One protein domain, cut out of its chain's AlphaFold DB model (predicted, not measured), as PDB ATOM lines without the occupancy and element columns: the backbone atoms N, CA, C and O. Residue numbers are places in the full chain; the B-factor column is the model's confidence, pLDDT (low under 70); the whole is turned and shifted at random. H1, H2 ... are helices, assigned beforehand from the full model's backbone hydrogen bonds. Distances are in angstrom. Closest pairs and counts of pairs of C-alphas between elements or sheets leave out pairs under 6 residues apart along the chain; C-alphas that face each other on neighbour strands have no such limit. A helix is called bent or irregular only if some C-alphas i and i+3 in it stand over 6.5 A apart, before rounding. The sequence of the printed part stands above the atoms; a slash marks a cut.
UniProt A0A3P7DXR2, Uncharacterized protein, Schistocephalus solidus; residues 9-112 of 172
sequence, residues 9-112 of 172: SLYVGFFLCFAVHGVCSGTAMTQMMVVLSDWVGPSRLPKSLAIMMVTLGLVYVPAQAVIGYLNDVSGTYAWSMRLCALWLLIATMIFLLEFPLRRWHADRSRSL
ATOM      1  N   SER A   9     145.478   6.040 119.319       70.69
ATOM      2  CA  SER A   9     144.192   6.058 120.027       70.69
ATOM      3  C   SER A   9     144.314   6.262 121.546       70.69
ATOM      4  O   SER A   9     143.577   7.065 122.115       70.69
ATOM      5  N   LEU A  10     145.285   5.622 122.212       74.81
ATOM      6  CA  LEU A  10     145.504   5.820 123.649       74.81
ATOM      7  C   LEU A  10     145.916   7.264 123.940       74.81
ATOM      8  O   LEU A  10     145.385   7.879 124.857       74.81
ATOM      9  N   TYR A  11     146.811   7.817 123.123       76.06
ATOM     10  CA  TYR A  11     147.331   9.173 123.285       76.06
ATOM     11  C   TYR A  11     146.225  10.233 123.159       76.06
ATOM     12  O   TYR A  11     146.131  11.144 123.981       76.06
ATOM     13  N   VAL A  12     145.335  10.068 122.176       82.44
ATOM     14  CA  VAL A  12     144.151  10.928 122.002       82.44
ATOM     15  C   VAL A  12     143.199  10.799 123.195       82.44
ATOM     16  O   VAL A  12     142.717  11.810 123.706       82.44
ATOM     17  N   GLY A  13     142.973   9.574 123.682       80.69
ATOM     18  CA  GLY A  13     142.172   9.325 124.880       80.69
ATOM     19  C   GLY A  13     142.704  10.060 126.114       80.69
ATOM     20  O   GLY A  13     141.919  10.663 126.843       80.69
ATOM     21  N   PHE A  14     144.027  10.089 126.312       78.19
ATOM     22  CA  PHE A  14     144.650  10.838 127.409       78.19
ATOM     23  C   PHE A  14     144.418  12.337 127.302       78.19
ATOM     24  O   PHE A  14     144.002  12.947 128.282       78.19
ATOM     25  N   PHE A  15     144.642  12.930 126.130       83.81
ATOM     26  CA  PHE A  15     144.424  14.363 125.945       83.81
ATOM     27  C   PHE A  15     142.977  14.770 126.216       83.81
ATOM     28  O   PHE A  15     142.745  15.768 126.895       83.81
ATOM     29  N   LEU A  16     142.011  13.974 125.752       85.56
ATOM     30  CA  LEU A  16     140.598  14.209 126.047       85.56
ATOM     31  C   LEU A  16     140.309  14.081 127.546       85.56
ATOM     32  O   LEU A  16     139.647  14.949 128.112       85.56
ATOM     33  N   CYS A  17     140.840  13.051 128.209       81.75
ATOM     34  CA  CYS A  17     140.667  12.869 129.652       81.75
ATOM     35  C   CYS A  17     141.259  14.042 130.449       81.75
ATOM     36  O   CYS A  17     140.597  14.566 131.339       81.75
ATOM     37  N   PHE A  18     142.464  14.503 130.098       84.31
ATOM     38  CA  PHE A  18     143.104  15.656 130.735       84.31
ATOM     39  C   PHE A  18     142.357  16.962 130.473       84.31
ATOM     40  O   PHE A  18     142.214  17.763 131.394       84.31
ATOM     41  N   ALA A  19     141.853  17.176 129.256       88.31
ATOM     42  CA  ALA A  19     141.063  18.358 128.934       88.31
ATOM     43  C   ALA A  19     139.771  18.401 129.761       88.31
ATOM     44  O   ALA A  19     139.486  19.404 130.414       88.31
ATOM     45  N   VAL A  20     139.021  17.293 129.796       85.88
ATOM     46  CA  VAL A  20     137.781  17.205 130.579       85.88
ATOM     47  C   VAL A  20     138.078  17.332 132.074       85.88
ATOM     48  O   VAL A  20     137.411  18.106 132.759       85.88
ATOM     49  N   HIS A  21     139.103  16.642 132.580       83.38
ATOM     50  CA  HIS A  21     139.508  16.740 133.980       83.38
ATOM     51  C   HIS A  21     139.962  18.156 134.360       83.38
ATOM     52  O   HIS A  21     139.624  18.633 135.438       83.38
ATOM     53  N   GLY A  22     140.681  18.857 133.480       84.62
ATOM     54  CA  GLY A  22     141.112  20.237 133.700       84.62
ATOM     55  C   GLY A  22     139.933  21.202 133.819       84.62
ATOM     56  O   GLY A  22     139.868  21.978 134.772       84.62
ATOM     57  N   VAL A  23     138.957  21.097 132.909       86.06
ATOM     58  CA  VAL A  23     137.715  21.890 132.974       86.06
ATOM     59  C   VAL A  23     136.944  21.574 134.259       86.06
ATOM     60  O   VAL A  23     136.551  22.482 134.989       86.06
ATOM     61  N   CYS A  24     136.794  20.288 134.570       82.31
ATOM     62  CA  CYS A  24     136.121  19.786 135.762       82.31
ATOM     63  C   CYS A  24     136.773  20.305 137.060       82.31
ATOM     64  O   CYS A  24     136.098  20.880 137.915       82.31
ATOM     65  N   SER A  25     138.094  20.177 137.185       80.94
ATOM     66  CA  SER A  25     138.873  20.634 138.343       80.94
ATOM     67  C   SER A  25     138.806  22.156 138.516       80.94
ATOM     68  O   SER A  25     138.582  22.646 139.624       80.94
ATOM     69  N   GLY A  26     138.880  22.914 137.416       82.88
ATOM     70  CA  GLY A  26     138.701  24.367 137.440       82.88
ATOM     71  C   GLY A  26     137.320  24.768 137.966       82.88
ATOM     72  O   GLY A  26     137.207  25.614 138.857       82.88
ATOM     73  N   THR A  27     136.261  24.104 137.494       81.56
ATOM     74  CA  THR A  27     134.906  24.362 138.002       81.56
ATOM     75  C   THR A  27     134.758  23.988 139.479       81.56
ATOM     76  O   THR A  27     134.175  24.764 140.235       81.56
ATOM     77  N   ALA A  28     135.355  22.878 139.927       79.56
ATOM     78  CA  ALA A  28     135.345  22.469 141.331       79.56
ATOM     79  C   ALA A  28     136.008  23.517 142.234       79.56
ATOM     80  O   ALA A  28     135.440  23.907 143.254       79.56
ATOM     81  N   MET A  29     137.174  24.028 141.827       80.88
ATOM     82  CA  MET A  29     137.913  25.046 142.575       80.88
ATOM     83  C   MET A  29     137.090  26.330 142.740       80.88
ATOM     84  O   MET A  29     136.994  26.869 143.844       80.88
ATOM     85  N   THR A  30     136.430  26.787 141.670       82.81
ATOM     86  CA  THR A  30     135.570  27.982 141.735       82.81
ATOM     87  C   THR A  30     134.335  27.773 142.610       82.81
ATOM     88  O   THR A  30     134.012  28.639 143.421       82.81
ATOM     89  N   GLN A  31     133.672  26.615 142.523       79.38
ATOM     90  CA  GLN A  31     132.517  26.310 143.370       79.38
ATOM     91  C   GLN A  31     132.900  26.211 144.840       79.38
ATOM     92  O   GLN A  31     132.175  26.711 145.697       79.38
ATOM     93  N   MET A  32     134.055  25.619 145.132       74.38
ATOM     94  CA  MET A  32     134.565  25.517 146.489       74.38
ATOM     95  C   MET A  32     134.839  26.905 147.076       74.38
ATOM     96  O   MET A  32     134.430  27.166 148.202       74.38
ATOM     97  N   MET A  33     135.428  27.825 146.302       73.50
ATOM     98  CA  MET A  33     135.666  29.212 146.722       73.50
ATOM     99  C   MET A  33     134.368  30.004 146.947       73.50
ATOM    100  O   MET A  33     134.255  30.724 147.939       73.50
ATOM    101  N   VAL A  34     133.376  29.860 146.062       79.75
ATOM    102  CA  VAL A  34     132.074  30.542 146.192       79.75
ATOM    103  C   VAL A  34     131.304  30.022 147.406       79.75
ATOM    104  O   VAL A  34     130.867  30.811 148.237       79.75
ATOM    105  N   VAL A  35     131.221  28.699 147.583       74.75
ATOM    106  CA  VAL A  35     130.574  28.082 148.754       74.75
ATOM    107  C   VAL A  35     131.282  28.500 150.042       74.75
ATOM    108  O   VAL A  35     130.626  28.820 151.028       74.75
ATOM    109  N   LEU A  36     132.616  28.552 150.052       68.38
ATOM    110  CA  LEU A  36     133.358  29.016 151.224       68.38
ATOM    111  C   LEU A  36     133.043  30.476 151.563       68.38
ATOM    112  O   LEU A  36     132.920  30.822 152.738       68.38
ATOM    113  N   SER A  37     132.893  31.308 150.532       65.94
ATOM    114  CA  SER A  37     132.550  32.724 150.669       65.94
ATOM    115  C   SER A  37     131.135  32.911 151.226       65.94
ATOM    116  O   SER A  37     130.942  33.758 152.098       65.94
ATOM    117  N   ASP A  38     130.180  32.073 150.811       74.50
ATOM    118  CA  ASP A  38     128.786  32.117 151.279       74.50
ATOM    119  C   ASP A  38     128.595  31.537 152.694       74.50
ATOM    120  O   ASP A  38     127.762  32.026 153.456       74.50
ATOM    121  N   TRP A  39     129.351  30.498 153.072       62.03
ATOM    122  CA  TRP A  39     129.138  29.770 154.335       62.03
ATOM    123  C   TRP A  39     129.909  30.317 155.534       62.03
ATOM    124  O   TRP A  39     129.475  30.140 156.674       62.03
ATOM    125  N   VAL A  40     131.084  30.907 155.319       60.03
ATOM    126  CA  VAL A  40     132.031  31.136 156.419       60.03
ATOM    127  C   VAL A  40     131.994  32.569 156.948       60.03
ATOM    128  O   VAL A  40     132.286  32.800 158.126       60.03
ATOM    129  N   GLY A  41     131.619  33.536 156.108       62.50
ATOM    130  CA  GLY A  41     131.798  34.951 156.415       62.50
ATOM    131  C   GLY A  41     133.282  35.328 156.613       62.50
ATOM    132  O   GLY A  41     134.155  34.470 156.793       62.50
ATOM    133  N   PRO A  42     133.619  36.627 156.600       59.59
ATOM    134  CA  PRO A  42     135.010  37.096 156.559       59.59
ATOM    135  C   PRO A  42     135.863  36.681 157.774       59.59
ATOM    136  O   PRO A  42     137.087  36.689 157.695       59.59
ATOM    137  N   SER A  43     135.252  36.284 158.896       63.00
ATOM    138  CA  SER A  43     135.951  36.012 160.160       63.00
ATOM    139  C   SER A  43     136.498  34.587 160.319       63.00
ATOM    140  O   SER A  43     137.333  34.361 161.194       63.00
ATOM    141  N   ARG A  44     136.060  33.606 159.513       64.44
ATOM    142  CA  ARG A  44     136.517  32.200 159.642       64.44
ATOM    143  C   ARG A  44     137.072  31.584 158.351       64.44
ATOM    144  O   ARG A  44     137.482  30.422 158.368       64.44
ATOM    145  N   LEU A  45     137.145  32.371 157.276       65.19
ATOM    146  CA  LEU A  45     137.581  31.988 155.924       65.19
ATOM    147  C   LEU A  45     138.978  31.320 155.880       65.19
ATOM    148  O   LEU A  45     139.142  30.317 155.183       65.19
ATOM    149  N   PRO A  46     139.969  31.757 156.687       72.50
ATOM    150  CA  PRO A  46     141.293  31.132 156.706       72.50
ATOM    151  C   PRO A  46     141.305  29.741 157.357       72.50
ATOM    152  O   PRO A  46     142.109  28.889 156.987       72.50
ATOM    153  N   LYS A  47     140.419  29.485 158.331       76.38
ATOM    154  CA  LYS A  47     140.414  28.223 159.090       76.38
ATOM    155  C   LYS A  47     139.918  27.060 158.232       76.38
ATOM    156  O   LYS A  47     140.451  25.960 158.336       76.38
ATOM    157  N   SER A  48     138.922  27.299 157.385       74.69
ATOM    158  CA  SER A  48     138.411  26.293 156.452       74.69
ATOM    159  C   SER A  48     139.371  26.053 155.283       74.69
ATOM    160  O   SER A  48     139.588  24.896 154.928       74.69
ATOM    161  N   LEU A  49     140.028  27.099 154.757       78.19
ATOM    162  CA  LEU A  49     141.103  26.924 153.774       78.19
ATOM    163  C   LEU A  49     142.275  26.116 154.337       78.19
ATOM    164  O   LEU A  49     142.770  25.222 153.659       78.19
ATOM    165  N   ALA A  50     142.690  26.373 155.579       82.94
ATOM    166  CA  ALA A  50     143.761  25.606 156.212       82.94
ATOM    167  C   ALA A  50     143.405  24.114 156.328       82.94
ATOM    168  O   ALA A  50     144.221  23.260 155.989       82.94
ATOM    169  N   ILE A  51     142.172  23.791 156.741       83.62
ATOM    170  CA  ILE A  51     141.695  22.401 156.813       83.62
ATOM    171  C   ILE A  51     141.684  21.766 155.419       83.62
ATOM    172  O   ILE A  51     142.182  20.659 155.259       83.62
ATOM    173  N   MET A  52     141.194  22.482 154.403       79.19
ATOM    174  CA  MET A  52     141.183  22.007 153.019       79.19
ATOM    175  C   MET A  52     142.593  21.691 152.508       79.19
ATOM    176  O   MET A  52     142.798  20.638 151.915       79.19
ATOM    177  N   MET A  53     143.576  22.553 152.787       84.00
ATOM    178  CA  MET A  53     144.972  22.334 152.392       84.00
ATOM    179  C   MET A  53     145.608  21.150 153.127       84.00
ATOM    180  O   MET A  53     146.327  20.365 152.512       84.00
ATOM    181  N   VAL A  54     145.308  20.973 154.417       86.75
ATOM    182  CA  VAL A  54     145.772  19.813 155.195       86.75
ATOM    183  C   VAL A  54     145.159  18.521 154.663       86.75
ATOM    184  O   VAL A  54     145.879  17.548 154.451       86.75
ATOM    185  N   THR A  55     143.850  18.503 154.401       84.50
ATOM    186  CA  THR A  55     143.171  17.341 153.817       84.50
ATOM    187  C   THR A  55     143.728  17.020 152.435       84.50
ATOM    188  O   THR A  55     143.977  15.856 152.132       84.50
ATOM    189  N   LEU A  56     143.985  18.041 151.613       80.19
ATOM    190  CA  LEU A  56     144.552  17.853 150.286       80.19
ATOM    191  C   LEU A  56     145.967  17.269 150.369       80.19
ATOM    192  O   LEU A  56     146.246  16.280 149.700       80.19
ATOM    193  N   GLY A  57     146.824  17.810 151.238       84.44
ATOM    194  CA  GLY A  57     148.174  17.291 151.467       84.44
ATOM    195  C   GLY A  57     148.173  15.853 151.990       84.44
ATOM    196  O   GLY A  57     148.912  15.014 151.480       84.44
ATOM    197  N   LEU A  58     147.293  15.536 152.943       89.06
ATOM    198  CA  LEU A  58     147.194  14.197 153.527       89.06
ATOM    199  C   LEU A  58     146.755  13.137 152.508       89.06
ATOM    200  O   LEU A  58     147.184  11.993 152.601       89.06
ATOM    201  N   VAL A  59     145.920  13.507 151.536       82.31
ATOM    202  CA  VAL A  59     145.456  12.595 150.478       82.31
ATOM    203  C   VAL A  59     146.450  12.527 149.313       82.31
ATOM    204  O   VAL A  59     146.670  11.451 148.757       82.31
ATOM    205  N   TYR A  60     147.095  13.639 148.948       81.44
ATOM    206  CA  TYR A  60     148.031  13.677 147.817       81.44
ATOM    207  C   TYR A  60     149.349  12.952 148.092       81.44
ATOM    208  O   TYR A  60     149.855  12.261 147.210       81.44
ATOM    209  N   VAL A  61     149.902  13.076 149.301       87.88
ATOM    210  CA  VAL A  61     151.178  12.441 149.676       87.88
ATOM    211  C   VAL A  61     151.166  10.913 149.469       87.88
ATOM    212  O   VAL A  61     152.044  10.412 148.762       87.88
ATOM    213  N   PRO A  62     150.184  10.147 149.983       84.56
ATOM    214  CA  PRO A  62     150.124   8.708 149.734       84.56
ATOM    215  C   PRO A  62     149.791   8.378 148.274       84.56
ATOM    216  O   PRO A  62     150.293   7.382 147.758       84.56
ATOM    217  N   ALA A  63     149.014   9.212 147.573       76.75
ATOM    218  CA  ALA A  63     148.713   8.989 146.157       76.75
ATOM    219  C   ALA A  63     149.983   9.001 145.286       76.75
ATOM    220  O   ALA A  63     150.133   8.151 144.409       76.75
ATOM    221  N   GLN A  64     150.929   9.907 145.564       80.69
ATOM    222  CA  GLN A  64     152.225   9.952 144.872       80.69
ATOM    223  C   GLN A  64     153.068   8.698 145.153       80.69
ATOM    224  O   GLN A  64     153.653   8.128 144.232       80.69
ATOM    225  N   ALA A  65     153.081   8.223 146.403       82.25
ATOM    226  CA  ALA A  65     153.801   7.009 146.786       82.25
ATOM    227  C   ALA A  65     153.227   5.751 146.109       82.25
ATOM    228  O   ALA A  65     153.984   4.902 145.644       82.25
ATOM    229  N   VAL A  66     151.898   5.655 145.986       79.12
ATOM    230  CA  VAL A  66     151.226   4.551 145.280       79.12
ATOM    231  C   VAL A  66     151.581   4.550 143.792       79.12
ATOM    232  O   VAL A  66     151.852   3.491 143.233       79.12
ATOM    233  N   ILE A  67     151.637   5.722 143.151       76.62
ATOM    234  CA  ILE A  67     152.037   5.850 141.738       76.62
ATOM    235  C   ILE A  67     153.500   5.429 141.540       76.62
ATOM    236  O   ILE A  67     153.801   4.715 140.583       76.62
ATOM    237  N   GLY A  68     154.391   5.830 142.454       77.88
ATOM    238  CA  GLY A  68     155.796   5.411 142.451       77.88
ATOM    239  C   GLY A  68     155.953   3.900 142.625       77.88
ATOM    240  O   GLY A  68     156.627   3.258 141.827       77.88
ATOM    241  N   TYR A  69     155.240   3.311 143.586       78.75
ATOM    242  CA  TYR A  69     155.257   1.866 143.816       78.75
ATOM    243  C   TYR A  69     154.719   1.074 142.612       78.75
ATOM    244  O   TYR A  69     155.282   0.053 142.222       78.75
ATOM    245  N   LEU A  70     153.658   1.563 141.964       72.12
ATOM    246  CA  LEU A  70     153.120   0.936 140.754       72.12
ATOM    247  C   LEU A  70     154.095   0.967 139.576       72.12
ATOM    248  O   LEU A  70     154.083   0.047 138.752       72.12
ATOM    249  N   ASN A  71     154.913   2.015 139.484       72.88
ATOM    250  CA  ASN A  71     155.946   2.128 138.463       72.88
ATOM    251  C   ASN A  71     157.028   1.053 138.642       72.88
ATOM    252  O   ASN A  71     157.430   0.431 137.658       72.88
ATOM    253  N   ASP A  72     157.419   0.773 139.887       75.38
ATOM    254  CA  ASP A  72     158.436  -0.236 140.201       75.38
ATOM    255  C   ASP A  72     157.934  -1.673 139.982       75.38
ATOM    256  O   ASP A  72     158.690  -2.531 139.526       75.38
ATOM    257  N   VAL A  73     156.651  -1.950 140.244       71.31
ATOM    258  CA  VAL A  73     156.076  -3.305 140.111       71.31
ATOM    259  C   VAL A  73     155.724  -3.667 138.662       71.31
ATOM    260  O   VAL A  73     155.803  -4.832 138.274       71.31
ATOM    261  N   SER A  74     155.317  -2.697 137.840       66.94
ATOM    262  CA  SER A  74     154.689  -3.002 136.544       66.94
ATOM    263  C   SER A  74     155.682  -3.226 135.399       66.94
ATOM    264  O   SER A  74     155.300  -3.812 134.382       66.94
ATOM    265  N   GLY A  75     156.914  -2.703 135.490       65.94
ATOM    266  CA  GLY A  75     157.958  -2.777 134.445       65.94
ATOM    267  C   GLY A  75     157.580  -2.193 133.066       65.94
ATOM    268  O   GLY A  75     158.417  -2.067 132.177       65.94
ATOM    269  N   THR A  76     156.313  -1.822 132.874       66.38
ATOM    270  CA  THR A  76     155.693  -1.317 131.653       66.38
ATOM    271  C   THR A  76     154.694  -0.220 132.015       66.38
ATOM    272  O   THR A  76     153.782  -0.407 132.818       66.38
ATOM    273  N   TYR A  77     154.834   0.946 131.381       65.94
ATOM    274  CA  TYR A  77     154.074   2.165 131.700       65.94
ATOM    275  C   TYR A  77     152.574   2.085 131.342       65.94
ATOM    276  O   TYR A  77     151.780   2.955 131.696       65.94
ATOM    277  N   ALA A  78     152.154   1.033 130.632       69.25
ATOM    278  CA  ALA A  78     150.788   0.875 130.139       69.25
ATOM    279  C   ALA A  78     149.748   0.710 131.264       69.25
ATOM    280  O   ALA A  78     148.620   1.184 131.121       69.25
ATOM    281  N   TRP A  79     150.113   0.067 132.379       69.69
ATOM    282  CA  TRP A  79     149.209  -0.143 133.516       69.69
ATOM    283  C   TRP A  79     148.992   1.129 134.332       69.69
ATOM    284  O   TRP A  79     147.844   1.483 134.607       69.69
ATOM    285  N   SER A  80     150.062   1.872 134.615       69.81
ATOM    286  CA  SER A  80     149.992   3.186 135.266       69.81
ATOM    287  C   SER A  80     149.160   4.173 134.446       69.81
ATOM    288  O   SER A  80     148.320   4.887 134.988       69.81
ATOM    289  N   MET A  81     149.310   4.140 133.118       70.56
ATOM    290  CA  MET A  81     148.514   4.945 132.190       70.56
ATOM    291  C   MET A  81     147.017   4.601 132.260       70.56
ATOM    292  O   MET A  81     146.181   5.498 132.369       70.56
ATOM    293  N   ARG A  82     146.652   3.312 132.261       77.19
ATOM    294  CA  ARG A  82     145.244   2.884 132.375       77.19
ATOM    295  C   ARG A  82     144.624   3.253 133.719       77.19
ATOM    296  O   ARG A  82     143.487   3.709 133.746       77.19
ATOM    297  N   LEU A  83     145.361   3.078 134.814       77.44
ATOM    298  CA  LEU A  83     144.884   3.431 136.150       77.44
ATOM    299  C   LEU A  83     144.729   4.939 136.320       77.44
ATOM    300  O   LEU A  83     143.726   5.376 136.873       77.44
ATOM    301  N   CYS A  84     145.653   5.732 135.773       78.06
ATOM    302  CA  CYS A  84     145.523   7.184 135.734       78.06
ATOM    303  C   CYS A  84     144.262   7.604 134.964       78.06
ATOM    304  O   CYS A  84     143.435   8.334 135.501       78.06
ATOM    305  N   ALA A  85     144.055   7.074 133.754       75.88
ATOM    306  CA  ALA A  85     142.855   7.365 132.969       75.88
ATOM    307  C   ALA A  85     141.565   6.953 133.697       75.88
ATOM    308  O   ALA A  85     140.609   7.721 133.731       75.88
ATOM    309  N   LEU A  86     141.538   5.768 134.311       82.88
ATOM    310  CA  LEU A  86     140.365   5.255 135.020       82.88
ATOM    311  C   LEU A  86     140.059   6.082 136.277       82.88
ATOM    312  O   LEU A  86     138.902   6.419 136.517       82.88
ATOM    313  N   TRP A  87     141.084   6.482 137.031       83.88
ATOM    314  CA  TRP A  87     140.932   7.349 138.200       83.88
ATOM    315  C   TRP A  87     140.438   8.750 137.816       83.88
ATOM    316  O   TRP A  87     139.513   9.270 138.440       83.88
ATOM    317  N   LEU A  88     140.992   9.338 136.748       81.38
ATOM    318  CA  LEU A  88     140.550  10.630 136.208       81.38
ATOM    319  C   LEU A  88     139.109  10.566 135.686       81.38
ATOM    320  O   LEU A  88     138.334  11.499 135.908       81.38
ATOM    321  N   LEU A  89     138.730   9.464 135.035       82.50
ATOM    322  CA  LEU A  89     137.376   9.241 134.534       82.50
ATOM    323  C   LEU A  89     136.385   9.108 135.696       82.50
ATOM    324  O   LEU A  89     135.357   9.781 135.681       82.50
ATOM    325  N   ILE A  90     136.707   8.324 136.731       85.75
ATOM    326  CA  ILE A  90     135.869   8.189 137.932       85.75
ATOM    327  C   ILE A  90     135.710   9.537 138.642       85.75
ATOM    328  O   ILE A  90     134.584   9.930 138.940       85.75
ATOM    329  N   ALA A  91     136.803  10.271 138.869       82.69
ATOM    330  CA  ALA A  91     136.755  11.587 139.508       82.69
ATOM    331  C   ALA A  91     135.870  12.566 138.722       82.69
ATOM    332  O   ALA A  91     135.026  13.253 139.299       82.69
ATOM    333  N   THR A  92     136.014  12.573 137.396       81.06
ATOM    334  CA  THR A  92     135.184  13.387 136.503       81.06
ATOM    335  C   THR A  92     133.722  12.949 136.554       81.06
ATOM    336  O   THR A  92     132.848  13.799 136.658       81.06
ATOM    337  N   MET A  93     133.430  11.646 136.527       81.94
ATOM    338  CA  MET A  93     132.060  11.130 136.597       81.94
ATOM    339  C   MET A  93     131.376  11.493 137.909       81.94
ATOM    340  O   MET A  93     130.248  11.970 137.872       81.94
ATOM    341  N   ILE A  94     132.048  11.331 139.051       84.31
ATOM    342  CA  ILE A  94     131.515  11.718 140.366       84.31
ATOM    343  C   ILE A  94     131.153  13.206 140.376       84.31
ATOM    344  O   ILE A  94     130.055  13.575 140.791       84.31
ATOM    345  N   PHE A  95     132.036  14.057 139.855       77.38
ATOM    346  CA  PHE A  95     131.786  15.493 139.777       77.38
ATOM    347  C   PHE A  95     130.634  15.835 138.818       77.38
ATOM    348  O   PHE A  95     129.766  16.652 139.126       77.38
ATOM    349  N   LEU A  96     130.577  15.157 137.671       78.31
ATOM    350  CA  LEU A  96     129.522  15.323 136.676       78.31
ATOM    351  C   LEU A  96     128.177  14.793 137.177       78.31
ATOM    352  O   LEU A  96     127.155  15.287 136.721       78.31
ATOM    353  N   LEU A  97     128.168  13.848 138.124       78.06
ATOM    354  CA  LEU A  97     126.994  13.345 138.846       78.06
ATOM    355  C   LEU A  97     126.531  14.297 139.958       78.06
ATOM    356  O   LEU A  97     125.337  14.342 140.255       78.06
ATOM    357  N   GLU A  98     127.417  15.109 140.535       76.38
ATOM    358  CA  GLU A  98     127.044  16.052 141.593       76.38
ATOM    359  C   GLU A  98     126.152  17.199 141.081       76.38
ATOM    360  O   GLU A  98     125.190  17.594 141.747       76.38
ATOM    361  N   PHE A  99     126.383  17.683 139.858       72.31
ATOM    362  CA  PHE A  99     125.516  18.669 139.195       72.31
ATOM    363  C   PHE A  99     124.059  18.204 138.977       72.31
ATOM    364  O   PHE A  99     123.138  18.925 139.380       72.31
ATOM    365  N   PRO A 100     123.791  17.038 138.361       74.50
ATOM    366  CA  PRO A 100     122.446  16.518 138.178       74.50
ATOM    367  C   PRO A 100     121.824  16.079 139.502       74.50
ATOM    368  O   PRO A 100     120.625  16.288 139.660       74.50
ATOM    369  N   LEU A 101     122.591  15.572 140.482       70.44
ATOM    370  CA  LEU A 101     122.051  15.299 141.822       70.44
ATOM    371  C   LEU A 101     121.544  16.579 142.492       70.44
ATOM    372  O   LEU A 101     120.426  16.598 143.008       70.44
ATOM    373  N   ARG A 102     122.324  17.666 142.456       69.81
ATOM    374  CA  ARG A 102     121.900  18.961 143.012       69.81
ATOM    375  C   ARG A 102     120.666  19.503 142.301       69.81
ATOM    376  O   ARG A 102     119.745  19.984 142.963       69.81
ATOM    377  N   ARG A 103     120.612  19.387 140.972       72.94
ATOM    378  CA  ARG A 103     119.449  19.816 140.184       72.94
ATOM    379  C   ARG A 103     118.210  18.975 140.489       72.94
ATOM    380  O   ARG A 103     117.147  19.532 140.733       72.94
ATOM    381  N   TRP A 104     118.363  17.659 140.597       70.19
ATOM    382  CA  TRP A 104     117.271  16.755 140.947       70.19
ATOM    383  C   TRP A 104     116.747  16.989 142.369       70.19
ATOM    384  O   TRP A 104     115.536  17.007 142.583       70.19
ATOM    385  N   HIS A 105     117.621  17.257 143.345       70.69
ATOM    386  CA  HIS A 105     117.201  17.644 144.697       70.69
ATOM    387  C   HIS A 105     116.467  18.999 144.729       70.69
ATOM    388  O   HIS A 105     115.490  19.155 145.474       70.69
ATOM    389  N   ALA A 106     116.879  19.969 143.907       68.19
ATOM    390  CA  ALA A 106     116.183  21.251 143.766       68.19
ATOM    391  C   ALA A 106     114.791  21.092 143.121       68.19
ATOM    392  O   ALA A 106     113.826  21.724 143.555       68.19
ATOM    393  N   ASP A 107     114.655  20.203 142.140       67.00
ATOM    394  CA  ASP A 107     113.372  19.932 141.489       67.00
ATOM    395  C   ASP A 107     112.430  19.120 142.397       67.00
ATOM    396  O   ASP A 107     111.236  19.419 142.503       67.00
ATOM    397  N   ARG A 108     112.964  18.154 143.156       70.19
ATOM    398  CA  ARG A 108     112.178  17.348 144.105       70.19
ATOM    399  C   ARG A 108     111.624  18.181 145.262       70.19
ATOM    400  O   ARG A 108     110.490  17.968 145.684       70.19
ATOM    401  N   SER A 109     112.379  19.172 145.737       62.53
ATOM    402  CA  SER A 109     111.910  20.102 146.776       62.53
ATOM    403  C   SER A 109     110.821  21.061 146.275       62.53
ATOM    404  O   SER A 109     109.938  21.432 147.053       62.53
ATOM    405  N   ARG A 110     110.796  21.398 144.977       63.06
ATOM    406  CA  ARG A 110     109.665  22.119 144.361       63.06
ATOM    407  C   ARG A 110     108.427  21.238 144.219       63.06
ATOM    408  O   ARG A 110     107.337  21.694 144.553       63.06
ATOM    409  N   SER A 111     108.594  19.981 143.809       59.56
ATOM    410  CA  SER A 111     107.478  19.038 143.646       59.56
ATOM    411  C   SER A 111     106.781  18.674 144.966       59.56
ATOM    412  O   SER A 111     105.603  18.332 144.957       59.56
ATOM    413  N   LEU A 112     107.477  18.758 146.106       59.16
ATOM    414  CA  LEU A 112     106.877  18.578 147.437       59.16
ATOM    415  C   LEU A 112     106.158  19.834 147.962       59.16
ATOM    416  O   LEU A 112     105.288  19.721 148.822       59.16
TER     417      LEU A 112
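What this domain is: This is residues 9 to 112 of the 172 residues of an uncharacterized protein of Schistocephalus solidus (UniProt A0A3P7DXR2). Three long helices make a loose, open triangle: H1 runs into the hairpin partner H2, H2 runs back to a second tight turn, and H3 returns to cross H1 as an X, with its last residues 97 to 112 sticking out free. H2 closes the triangle, meeting H1 near one end and H3 near the other, while its residues 53 to 66 stand free. The printed part has 104 residues with three named helices, H1, H2 and H3 in chain order, and no named strand; the class is all helix. It is loose, with a radius of gyration of the C-alphas of 18.0 A, and only just elongated, spanning 53 by 35 by 21 A.

How they stand to each other: H1, residues 9 to 40, H2, residues 45 to 74, and H3, residues 77 to 112, form an up and down bundle, each helix running against the one before it. H1 and H2, a helical hairpin, only just touch, with 3 pairs of C-alphas within 8 A, through residues 36 to 37 and 45 to 48 alone; the closest C-alphas, of Leu 36 and Leu 45, are 7.0 A apart, at a shallow tilt of 21 degrees, opposite ways. H2 and H3, also a helical hairpin, touch through residues 67 to 74 and 77 to 80 alone, closest at the C-alphas of Leu 70 and Ser 80, 6.7 A; they run opposite ways at 36 degrees, only just a steep tilt. H1 and H3 touch through residues 14 to 28 and 85 to 95 alone, closest at the C-alphas of His 21 and Thr 92, 6.0 A, the same way at a steep tilt of 43 degrees. Every O i to N i+4 pair is within hydrogen-bond range in H1, against 25 of 26 in H2 and 30 of 32 in H3.

Where its parts are: H1 begins at C-alpha 9 (144.192, 6.058, 120.027) and is 45.8 A long. H2 begins at C-alpha 45 (137.581, 31.988, 155.924) and is 43.5 A long; it is neither bent nor irregular, but only just: C-alphas 59 and 62 are 6.1 A apart. H3, 52.4 A long, ends at C-alpha 112 (106.877, 18.578, 147.437).

The domain as a whole: The two C-alphas farthest apart, of Gly 75 and Leu 112, are 56.9 A apart. The printed part has no cut, and both links are tight. The model's mean pLDDT over the printed part is 76.2; it is under 70 at 23 residues, among them 39 to 45, 74 to 80 and 109 to 112.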